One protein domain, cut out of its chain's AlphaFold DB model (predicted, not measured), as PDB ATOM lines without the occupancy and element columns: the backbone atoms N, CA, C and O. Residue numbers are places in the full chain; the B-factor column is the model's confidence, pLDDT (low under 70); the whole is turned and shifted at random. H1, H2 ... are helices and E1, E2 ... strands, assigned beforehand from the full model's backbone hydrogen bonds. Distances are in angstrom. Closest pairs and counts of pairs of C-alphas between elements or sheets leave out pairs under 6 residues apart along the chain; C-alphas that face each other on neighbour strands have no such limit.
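Overview. This is residues 114 to 219 of the 306 residues of an uncharacterized protein of Thorarchaeota archaeon (strain OWC) (UniProt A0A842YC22). A long, strongly twisted antiparallel sheet curls round two helices, H1 and H2, with parts of E4 and E5 between them. The turns of the hairpins E2-E3 and E3-E4 lie at the two ends of the long axis. There are 106 printed residues, with two named helices and five named strands in the order H1 E1 E2 E3 E4 E5 H2; the class is mixed, helices and strands. The sheet is branched, and E2 E3 E4 E5 form a meander, each strand the antiparallel neighbour of the one before. The outline is elongated, 57 by 30 by 19 A, yet only just compact, close to loose, with a radius of gyration of the C-alphas of 15.2 A.

Arrangement. Start at H1, residues 114 to 124, on the sheet; it touches E1, residues 131 to 134, closest at the C-alphas of Ala 117 and Gly 134, 4.8 A. Beside E3, residues 148 to 165, E1 and E2, residues 138 to 145, lie on one side and E4, residues 170 to 185, on the other side. Look for N 133 and O 158 of E1 and E3, 3.0 A, N 140 and O 152 of the hairpin E2-E3, 2.9 A, and N 155 and O 182 of the hairpin E3-E4, 2.8 A, each within hydrogen-bond range. E3 bends by 59 degrees at residue 161, E4 by 96 degrees at residue 175. E5, residues 188 to 196, forms a hairpin with E4, with N 183 and O 193 within range at 2.8 A. H2, residues 203 to 217, is also on the sheet and touches E5, closest at the C-alphas of Ala 193 and Tyr 214, 5.0 A. H1 and H2 are apart; in both, every O i to N i+4 pair is within hydrogen-bond range.

Along the chain. Find C-alpha 114 at (-11.756, -24.889, 44.242), where H1 begins. E3 runs 48.5 A from C-alpha 148 at (3.557, -23.473, 25.042), and E4 spans 33.4 A. H2 runs 21.8 A to C-alpha 217 at (-3.681, -13.031, 27.909).

Size, cuts and confidence. The C-alphas farthest apart, of Thr 147 and Asp 167, are 56.6 A apart. The printed part has no cut, and no link is long. Residues 199 to 200 are under pLDDT 70.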
ATOM      1  N   ALA A 114     -10.980 -25.678  43.280       92.75
ATOM      2  CA  ALA A 114     -11.756 -24.889  44.242       92.75
ATOM      3  C   ALA A 114     -11.181 -23.470  44.425       92.75
ATOM      4  O   ALA A 114     -11.922 -22.486  44.450       92.75
ATOM      5  N   THR A 115      -9.852 -23.355  44.480       94.94
ATOM      6  CA  THR A 115      -9.150 -22.067  44.563       94.94
ATOM      7  C   THR A 115      -9.312 -21.259  43.274       94.94
ATOM      8  O   THR A 115      -9.638 -20.073  43.329       94.94
ATOM      9  N   ALA A 116      -9.163 -21.899  42.111       96.19
ATOM     10  CA  ALA A 116      -9.402 -21.269  40.813       96.19
ATOM     11  C   ALA A 116     -10.849 -20.752  40.677       96.19
ATOM     12  O   ALA A 116     -11.069 -19.608  40.285       96.19
ATOM     13  N   ALA A 117     -11.834 -21.561  41.071       95.19
ATOM     14  CA  ALA A 117     -13.246 -21.198  41.074       95.19
ATOM     15  C   ALA A 117     -13.531 -19.998  41.985       95.19
ATOM     16  O   ALA A 117     -14.197 -19.050  41.566       95.19
ATOM     17  N   ALA A 118     -12.997 -20.008  43.208       94.50
ATOM     18  CA  ALA A 118     -13.146 -18.899  44.146       94.50
ATOM     19  C   ALA A 118     -12.563 -17.587  43.591       94.50
ATOM     20  O   ALA A 118     -13.142 -16.522  43.803       94.50
ATOM     21  N   ASN A 119     -11.459 -17.660  42.843       95.88
ATOM     22  CA  ASN A 119     -10.855 -16.495  42.202       95.88
ATOM     23  C   ASN A 119     -11.730 -15.904  41.088       95.88
ATOM     24  O   ASN A 119     -11.898 -14.691  41.012       95.88
ATOM     25  N   VAL A 120     -12.345 -16.743  40.253       96.50
ATOM     26  CA  VAL A 120     -13.267 -16.247  39.218       96.50
ATOM     27  C   VAL A 120     -14.520 -15.641  39.851       96.50
ATOM     28  O   VAL A 120     -14.938 -14.552  39.463       96.50
ATOM     29  N   VAL A 121     -15.093 -16.293  40.867       95.81
ATOM     30  CA  VAL A 121     -16.267 -15.770  41.587       95.81
ATOM     31  C   VAL A 121     -15.967 -14.425  42.252       95.81
ATOM     32  O   VAL A 121     -16.790 -13.513  42.183       95.81
ATOM     33  N   SER A 122     -14.788 -14.268  42.863       94.94
ATOM     34  CA  SER A 122     -14.404 -13.006  43.504       94.94
ATOM     35  C   SER A 122     -14.262 -11.860  42.495       94.94
ATOM     36  O   SER A 122     -14.630 -10.729  42.812       94.94
ATOM     37  N   ALA A 123     -13.809 -12.155  41.271       94.75
ATOM     38  CA  ALA A 123     -13.667 -11.179  40.194       94.75
ATOM     39  C   ALA A 123     -15.008 -10.689  39.619       94.75
ATOM     40  O   ALA A 123     -15.088  -9.550  39.159       94.75
ATOM     41  N   ILE A 124     -16.058 -11.519  39.651       94.12
ATOM     42  CA  ILE A 124     -17.412 -11.143  39.203       94.12
ATOM     43  C   ILE A 124     -18.055 -10.155  40.190       94.12
ATOM     44  O   ILE A 124     -18.746  -9.219  39.787       94.12
ATOM     45  N   GLY A 125     -17.804 -10.344  41.488       89.31
ATOM     46  CA  GLY A 125     -18.437  -9.581  42.560       89.31
ATOM     47  C   GLY A 125     -19.799 -10.145  42.976       89.31
ATOM     48  O   GLY A 125     -20.372 -11.020  42.329       89.31
ATOM     49  N   ALA A 126     -20.314  -9.672  44.111       89.44
ATOM     50  CA  ALA A 126     -21.571 -10.172  44.661       89.44
ATOM     51  C   ALA A 126     -22.775  -9.753  43.790       89.44
ATOM     52  O   ALA A 126     -22.858  -8.583  43.395       89.44
ATOM     53  N   PRO A 127     -23.730 -10.659  43.514       89.56
ATOM     54  CA  PRO A 127     -24.938 -10.304  42.785       89.56
ATOM     55  C   PRO A 127     -25.882  -9.468  43.662       89.56
ATOM     56  O   PRO A 127     -25.806  -9.483  44.889       89.56
ATOM     57  N   ALA A 128     -26.822  -8.761  43.028       87.06
ATOM     58  CA  ALA A 128     -27.852  -7.999  43.743       87.06
ATOM     59  C   ALA A 128     -28.825  -8.896  44.541       87.06
ATOM     60  O   ALA A 128     -29.404  -8.450  45.530       87.06
ATOM     61  N   SER A 129     -29.008 -10.144  44.109       87.75
ATOM     62  CA  SER A 129     -29.765 -11.189  44.802       87.75
ATOM     63  C   SER A 129     -29.165 -12.565  44.506       87.75
ATOM     64  O   SER A 129     -28.473 -12.730  43.499       87.75
ATOM     65  N   GLY A 130     -29.441 -13.553  45.359       88.56
ATOM     66  CA  GLY A 130     -28.875 -14.900  45.247       88.56
ATOM     67  C   GLY A 130     -27.370 -14.942  45.524       88.56
ATOM     68  O   GLY A 130     -26.812 -14.040  46.152       88.56
ATOM     69  N   VAL A 131     -26.708 -15.998  45.051       91.00
ATOM     70  CA  VAL A 131     -25.261 -16.204  45.221       91.00
ATOM     71  C   VAL A 131     -24.623 -16.732  43.942       91.00
ATOM     72  O   VAL A 131     -25.231 -17.510  43.207       91.00
ATOM     73  N   TYR A 132     -23.376 -16.325  43.697       92.94
ATOM     74  CA  TYR A 132     -22.513 -16.991  42.728       92.94
ATOM     75  C   TYR A 132     -21.663 -18.041  43.420       92.94
ATOM     76  O   TYR A 132     -21.136 -17.805  44.508       92.94
ATOM     77  N   TYR A 133     -21.475 -19.169  42.753       91.56
ATOM     78  CA  TYR A 133     -20.518 -20.172  43.179       91.56
ATOM     79  C   TYR A 133     -19.923 -20.877  41.962       91.56
ATOM     80  O   TYR A 133     -20.586 -21.076  40.941       91.56
ATOM     81  N   GLY A 134     -18.642 -21.220  42.059       90.75
ATOM     82  CA  GLY A 134     -17.991 -22.041  41.053       90.75
ATOM     83  C   GLY A 134     -18.313 -23.503  41.314       90.75
ATOM     84  O   GLY A 134     -18.209 -23.966  42.449       90.75
ATOM     85  N   ALA A 135     -18.716 -24.216  40.271       85.25
ATOM     86  CA  ALA A 135     -19.056 -25.623  40.369       85.25
ATOM     87  C   ALA A 135     -18.202 -26.420  39.400       85.25
ATOM     88  O   ALA A 135     -18.026 -26.040  38.246       85.25
ATOM     89  N   MET A 136     -17.718 -27.556  39.885       86.44
ATOM     90  CA  MET A 136     -17.086 -28.579  39.067       86.44
ATOM     91  C   MET A 136     -15.933 -28.105  38.160       86.44
ATOM     92  O   MET A 136     -15.990 -28.325  36.949       86.44
ATOM     93  N   PRO A 137     -14.865 -27.488  38.710       92.38
ATOM     94  CA  PRO A 137     -13.685 -27.152  37.924       92.38
ATOM     95  C   PRO A 137     -13.099 -28.380  37.222       92.38
ATOM     96  O   PRO A 137     -13.015 -29.457  37.813       92.38
ATOM     97  N   LEU A 138     -12.676 -28.210  35.971       91.69
ATOM     98  CA  LEU A 138     -12.037 -29.258  35.179       91.69
ATOM     99  C   LEU A 138     -10.631 -28.825  34.774       91.69
ATOM    100  O   LEU A 138     -10.463 -27.801  34.113       91.69
ATOM    101  N   LEU A 139      -9.624 -29.614  35.145       91.38
ATOM    102  CA  LEU A 139      -8.249 -29.387  34.715       91.38
ATOM    103  C   LEU A 139      -8.059 -29.930  33.300       91.38
ATOM    104  O   LEU A 139      -8.210 -31.129  33.068       91.38
ATOM    105  N   TYR A 140      -7.693 -29.064  32.361       88.69
ATOM    106  CA  TYR A 140      -7.453 -29.461  30.978       88.69
ATOM    107  C   TYR A 140      -6.312 -28.645  30.355       88.69
ATOM    108  O   TYR A 140      -6.159 -27.459  30.673       88.69
ATOM    109  N   PRO A 141      -5.474 -29.242  29.488       88.75
ATOM    110  CA  PRO A 141      -4.404 -28.504  28.838       88.75
ATOM    111  C   PRO A 141      -4.959 -27.547  27.774       88.75
ATOM    112  O   PRO A 141      -5.753 -27.927  26.914       88.75
ATOM    113  N   VAL A 142      -4.476 -26.307  27.785       86.44
ATOM    114  CA  VAL A 142      -4.758 -25.292  26.770       86.44
ATOM    115  C   VAL A 142      -3.470 -24.958  26.035       86.44
ATOM    116  O   VAL A 142      -2.514 -24.437  26.608       86.44
ATOM    117  N   VAL A 143      -3.451 -25.251  24.738       83.00
ATOM    118  CA  VAL A 143      -2.367 -24.830  23.846       83.00
ATOM    119  C   VAL A 143      -2.463 -23.317  23.649       83.00
ATOM    120  O   VAL A 143      -3.463 -22.831  23.112       83.00
ATOM    121  N   ILE A 144      -1.434 -22.594  24.092       83.25
ATOM    122  CA  ILE A 144      -1.283 -21.141  23.940       83.25
ATOM    123  C   ILE A 144      -0.580 -20.821  22.617       83.25
ATOM    124  O   ILE A 144      -0.961 -19.904  21.893       83.25
ATOM    125  N   SER A 145       0.463 -21.591  22.307       75.50
ATOM    126  CA  SER A 145       1.258 -21.493  21.084       75.50
ATOM    127  C   SER A 145       1.840 -22.871  20.735       75.50
ATOM    128  O   SER A 145       1.787 -23.775  21.570       75.50
ATOM    129  N   PRO A 146       2.448 -23.070  19.549       72.31
ATOM    130  CA  PRO A 146       3.059 -24.354  19.182       72.31
ATOM    131  C   PRO A 146       4.126 -24.870  20.161       72.31
ATOM    132  O   PRO A 146       4.470 -26.048  20.128       72.31
ATOM    133  N   THR A 147       4.673 -23.997  21.011       79.56
ATOM    134  CA  THR A 147       5.722 -24.326  21.984       79.56
ATOM    135  C   THR A 147       5.270 -24.197  23.436       79.56
ATOM    136  O   THR A 147       6.056 -24.485  24.335       79.56
ATOM    137  N   GLU A 148       4.044 -23.736  23.690       83.31
ATOM    138  CA  GLU A 148       3.557 -23.473  25.042       83.31
ATOM    139  C   GLU A 148       2.144 -24.019  25.241       83.31
ATOM    140  O   GLU A 148       1.189 -23.604  24.579       83.31
ATOM    141  N   THR A 149       2.023 -24.900  26.229       87.38
ATOM    142  CA  THR A 149       0.758 -25.434  26.730       87.38
ATOM    143  C   THR A 149       0.664 -25.114  28.213       87.38
ATOM    144  O   THR A 149       1.630 -25.308  28.956       87.38
ATOM    145  N   LYS A 150      -0.496 -24.626  28.649       91.62
ATOM    146  CA  LYS A 150      -0.801 -24.384  30.059       91.62
ATOM    147  C   LYS A 150      -1.766 -25.432  30.569       91.62
ATOM    148  O   LYS A 150      -2.675 -25.838  29.857       91.62
ATOM    149  N   TRP A 151      -1.564 -25.855  31.807       94.44
ATOM    150  CA  TRP A 151      -2.589 -26.573  32.544       94.44
ATOM    151  C   TRP A 151      -3.571 -25.545  33.089       94.44
ATOM    152  O   TRP A 151      -3.169 -24.625  33.800       94.44
ATOM    153  N   THR A 152      -4.839 -25.674  32.716       96.06
ATOM    154  CA  THR A 152      -5.840 -24.637  32.950       96.06
ATOM    155  C   THR A 152      -7.075 -25.248  33.592       96.06
ATOM    156  O   THR A 152      -7.581 -26.274  33.144       96.06
ATOM    157  N   TRP A 153      -7.574 -24.599  34.638       96.50
ATOM    158  CA  TRP A 153      -8.858 -24.918  35.240       96.50
ATOM    159  C   TRP A 153      -9.972 -24.229  34.464       96.50
ATOM    160  O   TRP A 153     -10.039 -23.002  34.428       96.50
ATOM    161  N   TYR A 154     -10.854 -25.020  33.869       95.19
ATOM    162  CA  TYR A 154     -12.139 -24.568  33.358       95.19
ATOM    163  C   TYR A 154     -13.103 -24.498  34.533       95.19
ATOM    164  O   TYR A 154     -13.392 -25.520  35.148       95.19
ATOM    165  N   THR A 155     -13.580 -23.304  34.865       95.81
ATOM    166  CA  THR A 155     -14.377 -23.035  36.064       95.81
ATOM    167  C   THR A 155     -15.758 -22.498  35.682       95.81
ATOM    168  O   THR A 155     -15.929 -21.286  35.502       95.81
ATOM    169  N   PRO A 156     -16.764 -23.374  35.536       94.44
ATOM    170  CA  PRO A 156     -18.153 -22.955  35.432       94.44
ATOM    171  C   PRO A 156     -18.581 -22.190  36.689       94.44
ATOM    172  O   PRO A 156     -18.340 -22.639  37.811       94.44
ATOM    173  N   VAL A 157     -19.239 -21.047  36.509       95.00
ATOM    174  CA  VAL A 157     -19.819 -20.261  37.603       95.00
ATOM    175  C   VAL A 157     -21.324 -20.241  37.446       95.00
ATOM    176  O   VAL A 157     -21.847 -19.796  36.423       95.00
ATOM    177  N   TYR A 158     -22.022 -20.690  38.480       92.88
ATOM    178  CA  TYR A 158     -23.473 -20.703  38.541       92.88
ATOM    179  C   TYR A 158     -23.975 -19.580  39.435       92.88
ATOM    180  O   TYR A 158     -23.331 -19.193  40.408       92.88
ATOM    181  N   TRP A 159     -25.156 -19.082  39.096       93.12
ATOM    182  CA  TRP A 159     -25.986 -18.302  39.996       93.12
ATOM    183  C   TRP A 159     -27.108 -19.189  40.523       93.12
ATOM    184  O   TRP A 159     -27.706 -19.940  39.745       93.12
ATOM    185  N   ALA A 160     -27.417 -19.069  41.809       91.69
ATOM    186  CA  ALA A 160     -28.579 -19.709  42.411       91.69
ATOM    187  C   ALA A 160     -29.299 -18.762  43.374       91.69
ATOM    188  O   ALA A 160     -28.667 -17.931  44.038       91.69
ATOM    189  N   ASP A 161     -30.617 -18.930  43.475       89.25
ATOM    190  CA  ASP A 161     -31.421 -18.314  44.522       89.25
ATOM    191  C   ASP A 161     -31.315 -19.172  45.789       89.25
ATOM    192  O   ASP A 161     -32.101 -20.086  46.027       89.25
ATOM    193  N   ALA A 162     -30.245 -18.953  46.551       83.62
ATOM    194  CA  ALA A 162     -29.991 -19.688  47.782       83.62
ATOM    195  C   ALA A 162     -30.612 -18.962  48.978       83.62
ATOM    196  O   ALA A 162     -30.246 -17.826  49.289       83.62
ATOM    197  N   THR A 163     -31.502 -19.646  49.692       80.44
ATOM    198  CA  THR A 163     -32.096 -19.168  50.944       80.44
ATOM    199  C   THR A 163     -31.789 -20.141  52.076       80.44
ATOM    200  O   THR A 163     -31.637 -21.340  51.860       80.44
ATOM    201  N   TRP A 164     -31.613 -19.624  53.293       80.25
ATOM    202  CA  TRP A 164     -31.456 -20.475  54.471       80.25
ATOM    203  C   TRP A 164     -32.833 -20.964  54.918       80.25
ATOM    204  O   TRP A 164     -33.670 -20.147  55.311       80.25
ATOM    205  N   ASP A 165     -33.049 -22.274  54.878       81.69
ATOM    206  CA  ASP A 165     -34.231 -22.911  55.443       81.69
ATOM    207  C   ASP A 165     -33.947 -23.239  56.914       81.69
ATOM    208  O   ASP A 165     -33.110 -24.084  57.244       81.69
ATOM    209  N   SER A 166     -34.624 -22.527  57.816       82.44
ATOM    210  CA  SER A 166     -34.462 -22.708  59.259       82.44
ATOM    211  C   SER A 166     -35.037 -24.020  59.783       82.44
ATOM    212  O   SER A 166     -34.607 -24.459  60.844       82.44
ATOM    213  N   ASP A 167     -35.993 -24.625  59.077       84.94
ATOM    214  CA  ASP A 167     -36.647 -25.863  59.505       84.94
ATOM    215  C   ASP A 167     -35.805 -27.089  59.127       84.94
ATOM    216  O   ASP A 167     -35.766 -28.074  59.867       84.94
ATOM    217  N   LEU A 168     -35.103 -27.017  57.993       82.06
ATOM    218  CA  LEU A 168     -34.164 -28.047  57.536       82.06
ATOM    219  C   LEU A 168     -32.715 -27.801  57.993       82.06
ATOM    220  O   LEU A 168     -31.855 -28.638  57.733       82.06
ATOM    221  N   GLU A 169     -32.451 -26.665  58.648       82.19
ATOM    222  CA  GLU A 169     -31.115 -26.202  59.057       82.19
ATOM    223  C   GLU A 169     -30.080 -26.257  57.915       82.19
ATOM    224  O   GLU A 169     -28.914 -26.611  58.115       82.19
ATOM    225  N   GLN A 170     -30.498 -25.913  56.694       76.12
ATOM    226  CA  GLN A 170     -29.643 -25.972  55.508       76.12
ATOM    227  C   GLN A 170     -29.967 -24.862  54.505       76.12
ATOM    228  O   GLN A 170     -31.074 -24.327  54.467       76.12
ATOM    229  N   TYR A 171     -29.004 -24.537  53.641       74.00
ATOM    230  CA  TYR A 171     -29.274 -23.703  52.473       74.00
ATOM    231  C   TYR A 171     -30.036 -24.509  51.420       74.00
ATOM    232  O   TYR A 171     -29.574 -25.564  50.984       74.00
ATOM    233  N   VAL A 172     -31.179 -23.986  50.986       77.88
ATOM    234  CA  VAL A 172     -31.942 -24.493  49.847       77.88
ATOM    235  C   VAL A 172     -31.690 -23.555  48.675       77.88
ATOM    236  O   VAL A 172     -31.910 -22.348  48.769       77.88
ATOM    237  N   ALA A 173     -31.162 -24.113  47.591       81.06
ATOM    238  CA  ALA A 173     -30.930 -23.397  46.350       81.06
ATOM    239  C   ALA A 173     -32.060 -23.710  45.370       81.06
ATOM    240  O   ALA A 173     -32.148 -24.827  44.859       81.06
ATOM    241  N   ASP A 174     -32.881 -22.706  45.085       75.81
ATOM    242  CA  ASP A 174     -33.869 -22.751  44.019       75.81
ATOM    243  C   ASP A 174     -33.321 -22.037  42.778       75.81
ATOM    244  O   ASP A 174     -32.481 -21.140  42.855       75.81
ATOM    245  N   ASN A 175     -33.794 -22.445  41.600       82.12
ATOM    246  CA  ASN A 175     -33.506 -21.791  40.320       82.12
ATOM    247  C   ASN A 175     -32.007 -21.533  40.044       82.12
ATOM    248  O   ASN A 175     -31.484 -20.426  40.187       82.12
ATOM    249  N   MET A 176     -31.321 -22.574  39.586       87.81
ATOM    250  CA  MET A 176     -29.903 -22.531  39.259       87.81
ATOM    251  C   MET A 176     -29.676 -22.332  37.760       87.81
ATOM    252  O   MET A 176     -30.273 -23.022  36.932       87.81
ATOM    253  N   ARG A 177     -28.762 -21.429  37.401       88.56
ATOM    254  CA  ARG A 177     -28.378 -21.187  36.004       88.56
ATOM    255  C   ARG A 177     -26.887 -20.932  35.873       88.56
ATOM    256  O   ARG A 177     -26.290 -20.276  36.725       88.56
ATOM    257  N   LEU A 178     -26.303 -21.431  34.787       90.75
ATOM    258  CA  LEU A 178     -24.932 -21.092  34.428       90.75
ATOM    259  C   LEU A 178     -24.865 -19.581  34.168       90.75
ATOM    260  O   LEU A 178     -25.674 -19.040  33.414       90.75
ATOM    261  N   HIS A 179     -23.940 -18.903  34.838       91.81
ATOM    262  CA  HIS A 179     -23.778 -17.456  34.771       91.81
ATOM    263  C   HIS A 179     -22.531 -17.045  34.000       91.81
ATOM    264  O   HIS A 179     -22.599 -16.096  33.226       91.81
ATOM    265  N   ALA A 180     -21.416 -17.749  34.184       94.44
ATOM    266  CA  ALA A 180     -20.170 -17.469  33.485       94.44
ATOM    267  C   ALA A 180     -19.332 -18.739  33.317       94.44
ATOM    268  O   ALA A 180     -19.548 -19.746  33.996       94.44
ATOM    269  N   LEU A 181     -18.340 -18.663  32.434       95.94
ATOM    270  CA  LEU A 181     -17.244 -19.623  32.365       95.94
ATOM    271  C   LEU A 181     -15.926 -18.871  32.549       95.94
ATOM    272  O   LEU A 181     -15.702 -17.852  31.899       95.94
ATOM    273  N   GLY A 182     -15.066 -19.384  33.427       96.81
ATOM    274  CA  GLY A 182     -13.700 -18.906  33.617       96.81
ATOM    275  C   GLY A 182     -12.660 -19.943  33.202       96.81
ATOM    276  O   GLY A 182     -12.914 -21.143  33.272       96.81
ATOM    277  N   LEU A 183     -11.494 -19.476  32.769       97.94
ATOM    278  CA  LEU A 183     -10.286 -20.266  32.543       97.94
ATOM    279  C   LEU A 183      -9.167 -19.658  33.388       97.94
ATOM    280  O   LEU A 183      -8.857 -18.476  33.236       97.94
ATOM    281  N   VAL A 184      -8.562 -20.459  34.264       98.19
ATOM    282  CA  VAL A 184      -7.528 -20.025  35.218       98.19
ATOM    283  C   VAL A 184      -6.272 -20.869  35.028       98.19
ATOM    284  O   VAL A 184      -6.353 -22.095  35.013       98.19
ATOM    285  N   ASP A 185      -5.101 -20.245  34.887       97.69
ATOM    286  CA  ASP A 185      -3.821 -20.966  34.868       97.69
ATOM    287  C   ASP A 185      -3.588 -21.674  36.205       97.69
ATOM    288  O   ASP A 185      -3.527 -21.041  37.261       97.69
ATOM    289  N   ALA A 186      -3.425 -22.995  36.159       97.00
ATOM    290  CA  ALA A 186      -3.185 -23.794  37.351       97.00
ATOM    291  C   ALA A 186      -1.885 -23.383  38.060       97.00
ATOM    292  O   ALA A 186      -1.784 -23.531  39.272       97.00
ATOM    293  N   SER A 187      -0.904 -22.831  37.338       96.25
ATOM    294  CA  SER A 187       0.370 -22.373  37.906       96.25
ATOM    295  C   SER A 187       0.356 -20.929  38.415       96.25
ATOM    296  O   SER A 187       1.264 -20.531  39.147       96.25
ATOM    297  N   ASN A 188      -0.642 -20.126  38.031       95.50
ATOM    298  CA  ASN A 188      -0.730 -18.725  38.423       95.50
ATOM    299  C   ASN A 188      -2.182 -18.237  38.418       95.50
ATOM    300  O   ASN A 188      -2.740 -17.900  37.376       95.50
ATOM    301  N   ILE A 189      -2.757 -18.117  39.613       94.50
ATOM    302  CA  ILE A 189      -4.157 -17.730  39.799       94.50
ATOM    303  C   ILE A 189      -4.490 -16.329  39.259       94.50
ATOM    304  O   ILE A 189      -5.623 -16.087  38.849       94.50
ATOM    305  N   ASP A 190      -3.505 -15.429  39.181       94.62
ATOM    306  CA  ASP A 190      -3.687 -14.070  38.660       94.62
ATOM    307  C   ASP A 190      -3.835 -14.051  37.129       94.62
ATOM    308  O   ASP A 190      -4.216 -13.036  36.545       94.62
ATOM    309  N   ARG A 191      -3.539 -15.170  36.454       96.19
ATOM    310  CA  ARG A 191      -3.696 -15.327  35.005       96.19
ATOM    311  C   ARG A 191      -4.971 -16.087  34.691       96.19
ATOM    312  O   ARG A 191      -4.980 -17.315  34.578       96.19
ATOM    313  N   PHE A 192      -6.046 -15.336  34.512       97.56
ATOM    314  CA  PHE A 192      -7.348 -15.893  34.188       97.56
ATOM    315  C   PHE A 192      -8.147 -14.986  33.255       97.56
ATOM    316  O   PHE A 192      -7.918 -13.780  33.185       97.56
ATOM    317  N   ALA A 193      -9.102 -15.588  32.558       97.00
ATOM    318  CA  ALA A 193     -10.114 -14.896  31.774       97.00
ATOM    319  C   ALA A 193     -11.480 -15.509  32.083       97.00
ATOM    320  O   ALA A 193     -11.573 -16.702  32.375       97.00
ATOM    321  N   TRP A 194     -12.542 -14.715  32.023       96.31
ATOM    322  CA  TRP A 194     -13.905 -15.211  32.184       96.31
ATOM    323  C   TRP A 194     -14.877 -14.387  31.348       96.31
ATOM    324  O   TRP A 194     -14.633 -13.210  31.090       96.31
ATOM    325  N   ILE A 195     -15.970 -15.018  30.920       94.56
ATOM    326  CA  ILE A 195     -17.037 -14.361  30.157       94.56
ATOM    327  C   ILE A 195     -18.396 -14.774  30.739       94.56
ATOM    328  O   ILE A 195     -18.618 -15.969  30.980       94.56
ATOM    329  N   PRO A 196     -19.307 -13.814  30.975       92.44
ATOM    330  CA  PRO A 196     -20.677 -14.097  31.380       92.44
ATOM    331  C   PRO A 196     -21.538 -14.615  30.217       92.44
ATOM    332  O   PRO A 196     -21.345 -14.261  29.055       92.44
ATOM    333  N   LEU A 197     -22.560 -15.406  30.534       86.81
ATOM    334  CA  LEU A 197     -23.618 -15.799  29.605       86.81
ATOM    335  C   LEU A 197     -24.596 -14.628  29.423       86.81
ATOM    336  O   LEU A 197     -25.687 -14.600  29.994       86.81
ATOM    337  N   GLU A 198     -24.217 -13.627  28.635       72.81
ATOM    338  CA  GLU A 198     -25.088 -12.493  28.311       72.81
ATOM    339  C   GLU A 198     -26.053 -12.831  27.169       72.81
ATOM    340  O   GLU A 198     -25.871 -12.368  26.051       72.81
ATOM    341  N   GLY A 199     -27.070 -13.663  27.428       59.03
ATOM    342  CA  GLY A 199     -28.278 -13.844  26.594       59.03
ATOM    343  C   GLY A 199     -28.115 -14.284  25.123       59.03
ATOM    344  O   GLY A 199     -29.110 -14.631  24.493       59.03
ATOM    345  N   GLY A 200     -26.901 -14.290  24.576       69.19
ATOM    346  CA  GLY A 200     -26.593 -14.521  23.167       69.19
ATOM    347  C   GLY A 200     -25.338 -15.359  22.936       69.19
ATOM    348  O   GLY A 200     -25.066 -15.702  21.793       69.19
ATOM    349  N   ILE A 201     -24.604 -15.729  23.994       76.25
ATOM    350  CA  ILE A 201     -23.459 -16.642  23.918       76.25
ATOM    351  C   ILE A 201     -23.669 -17.830  24.863       76.25
ATOM    352  O   ILE A 201     -24.011 -17.661  26.034       76.25
ATOM    353  N   SER A 202     -23.523 -19.049  24.345       80.94
ATOM    354  CA  SER A 202     -23.717 -20.285  25.111       80.94
ATOM    355  C   SER A 202     -22.988 -21.457  24.453       80.94
ATOM    356  O   SER A 202     -22.523 -21.337  23.323       80.94
ATOM    357  N   GLY A 203     -22.887 -22.587  25.158       79.75
ATOM    358  CA  GLY A 203     -22.319 -23.818  24.604       79.75
ATOM    359  C   GLY A 203     -20.892 -23.634  24.080       79.75
ATOM    360  O   GLY A 203     -20.040 -23.075  24.769       79.75
ATOM    361  N   GLU A 204     -20.646 -24.110  22.860       77.88
ATOM    362  CA  GLU A 204     -19.343 -24.035  22.194       77.88
ATOM    363  C   GLU A 204     -18.856 -22.593  22.003       77.88
ATOM    364  O   GLU A 204     -17.684 -22.316  22.254       77.88
ATOM    365  N   ASP A 205     -19.749 -21.660  21.654       80.50
ATOM    366  CA  ASP A 205     -19.380 -20.259  21.415       80.50
ATOM    367  C   ASP A 205     -18.816 -19.604  22.681       80.50
ATOM    368  O   ASP A 205     -17.820 -18.882  22.626       80.50
ATOM    369  N   LEU A 206     -19.411 -19.902  23.843       86.69
ATOM    370  CA  LEU A 206     -18.917 -19.417  25.135       86.69
ATOM    371  C   LEU A 206     -17.527 -19.980  25.439       86.69
ATOM    372  O   LEU A 206     -16.634 -19.236  25.848       86.69
ATOM    373  N   VAL A 207     -17.345 -21.289  25.242       86.88
ATOM    374  CA  VAL A 207     -16.058 -21.959  25.472       86.88
ATOM    375  C   VAL A 207     -14.987 -21.371  24.558       86.88
ATOM    376  O   VAL A 207     -13.889 -21.059  25.022       86.88
ATOM    377  N   TYR A 208     -15.305 -21.176  23.277       84.88
ATOM    378  CA  TYR A 208     -14.395 -20.586  22.307       84.88
ATOM    379  C   TYR A 208     -14.022 -19.148  22.673       84.88
ATOM    380  O   TYR A 208     -12.835 -18.819  22.706       84.88
ATOM    381  N   ALA A 209     -15.007 -18.308  23.004       87.56
ATOM    382  CA  ALA A 209     -14.771 -16.913  23.361       87.56
ATOM    383  C   ALA A 209     -13.888 -16.787  24.612       87.56
ATOM    384  O   ALA A 209     -12.876 -16.087  24.579       87.56
ATOM    385  N   VAL A 210     -14.202 -17.530  25.679       93.50
ATOM    386  CA  VAL A 210     -13.397 -17.535  26.912       93.50
ATOM    387  C   VAL A 210     -11.982 -18.024  26.642       93.50
ATOM    388  O   VAL A 210     -11.015 -17.429  27.119       93.50
ATOM    389  N   ARG A 211     -11.842 -19.100  25.862       90.50
ATOM    390  CA  ARG A 211     -10.529 -19.630  25.501       90.50
ATOM    391  C   ARG A 211      -9.733 -18.610  24.691       90.50
ATOM    392  O   ARG A 211      -8.534 -18.490  24.918       90.50
ATOM    393  N   SER A 212     -10.377 -17.876  23.784       88.31
ATOM    394  CA  SER A 212      -9.737 -16.834  22.976       88.31
ATOM    395  C   SER A 212      -9.158 -15.721  23.839       88.31
ATOM    396  O   SER A 212      -7.975 -15.411  23.702       88.31
ATOM    397  N   GLU A 213      -9.945 -15.188  24.776       92.31
ATOM    398  CA  GLU A 213      -9.474 -14.191  25.749       92.31
ATOM    399  C   GLU A 213      -8.335 -14.743  26.617       92.31
ATOM    400  O   GLU A 213      -7.303 -14.095  26.805       92.31
ATOM    401  N   TYR A 214      -8.475 -15.984  27.090       95.06
ATOM    402  CA  TYR A 214      -7.452 -16.640  27.898       95.06
ATOM    403  C   TYR A 214      -6.131 -16.805  27.141       95.06
ATOM    404  O   TYR A 214      -5.079 -16.469  27.666       95.06
ATOM    405  N   VAL A 215      -6.152 -17.289  25.899       88.62
ATOM    406  CA  VAL A 215      -4.936 -17.463  25.087       88.62
ATOM    407  C   VAL A 215      -4.298 -16.110  24.757       88.62
ATOM    408  O   VAL A 215      -3.073 -15.979  24.833       88.62
ATOM    409  N   ALA A 216      -5.115 -15.093  24.466       89.19
ATOM    410  CA  ALA A 216      -4.650 -13.731  24.219       89.19
ATOM    411  C   ALA A 216      -3.933 -13.119  25.438       89.19
ATOM    412  O   ALA A 216      -2.945 -12.405  25.262       89.19
ATOM    413  N   LEU A 217      -4.347 -13.459  26.668       93.12
ATOM    414  CA  LEU A 217      -3.681 -13.031  27.909       93.12
ATOM    415  C   LEU A 217      -2.206 -13.467  27.979       93.12
ATOM    416  O   LEU A 217      -1.381 -12.781  28.584       93.12
ATOM    417  N   PHE A 218      -1.846 -14.574  27.326       88.94
ATOM    418  CA  PHE A 218      -0.461 -15.049  27.229       88.94
ATOM    419  C   PHE A 218       0.263 -14.558  25.965       88.94
ATOM    420  O   PHE A 218       1.379 -14.993  25.690       88.94
ATOM    421  N   GLY A 219      -0.347 -13.666  25.181       81.88
ATOM    422  CA  GLY A 219       0.174 -13.246  23.878       81.88
ATOM    423  C   GLY A 219       0.103 -14.344  22.812       81.88
ATOM    424  O   GLY A 219       0.703 -14.206  21.745       81.88
TER     425      GLY A 219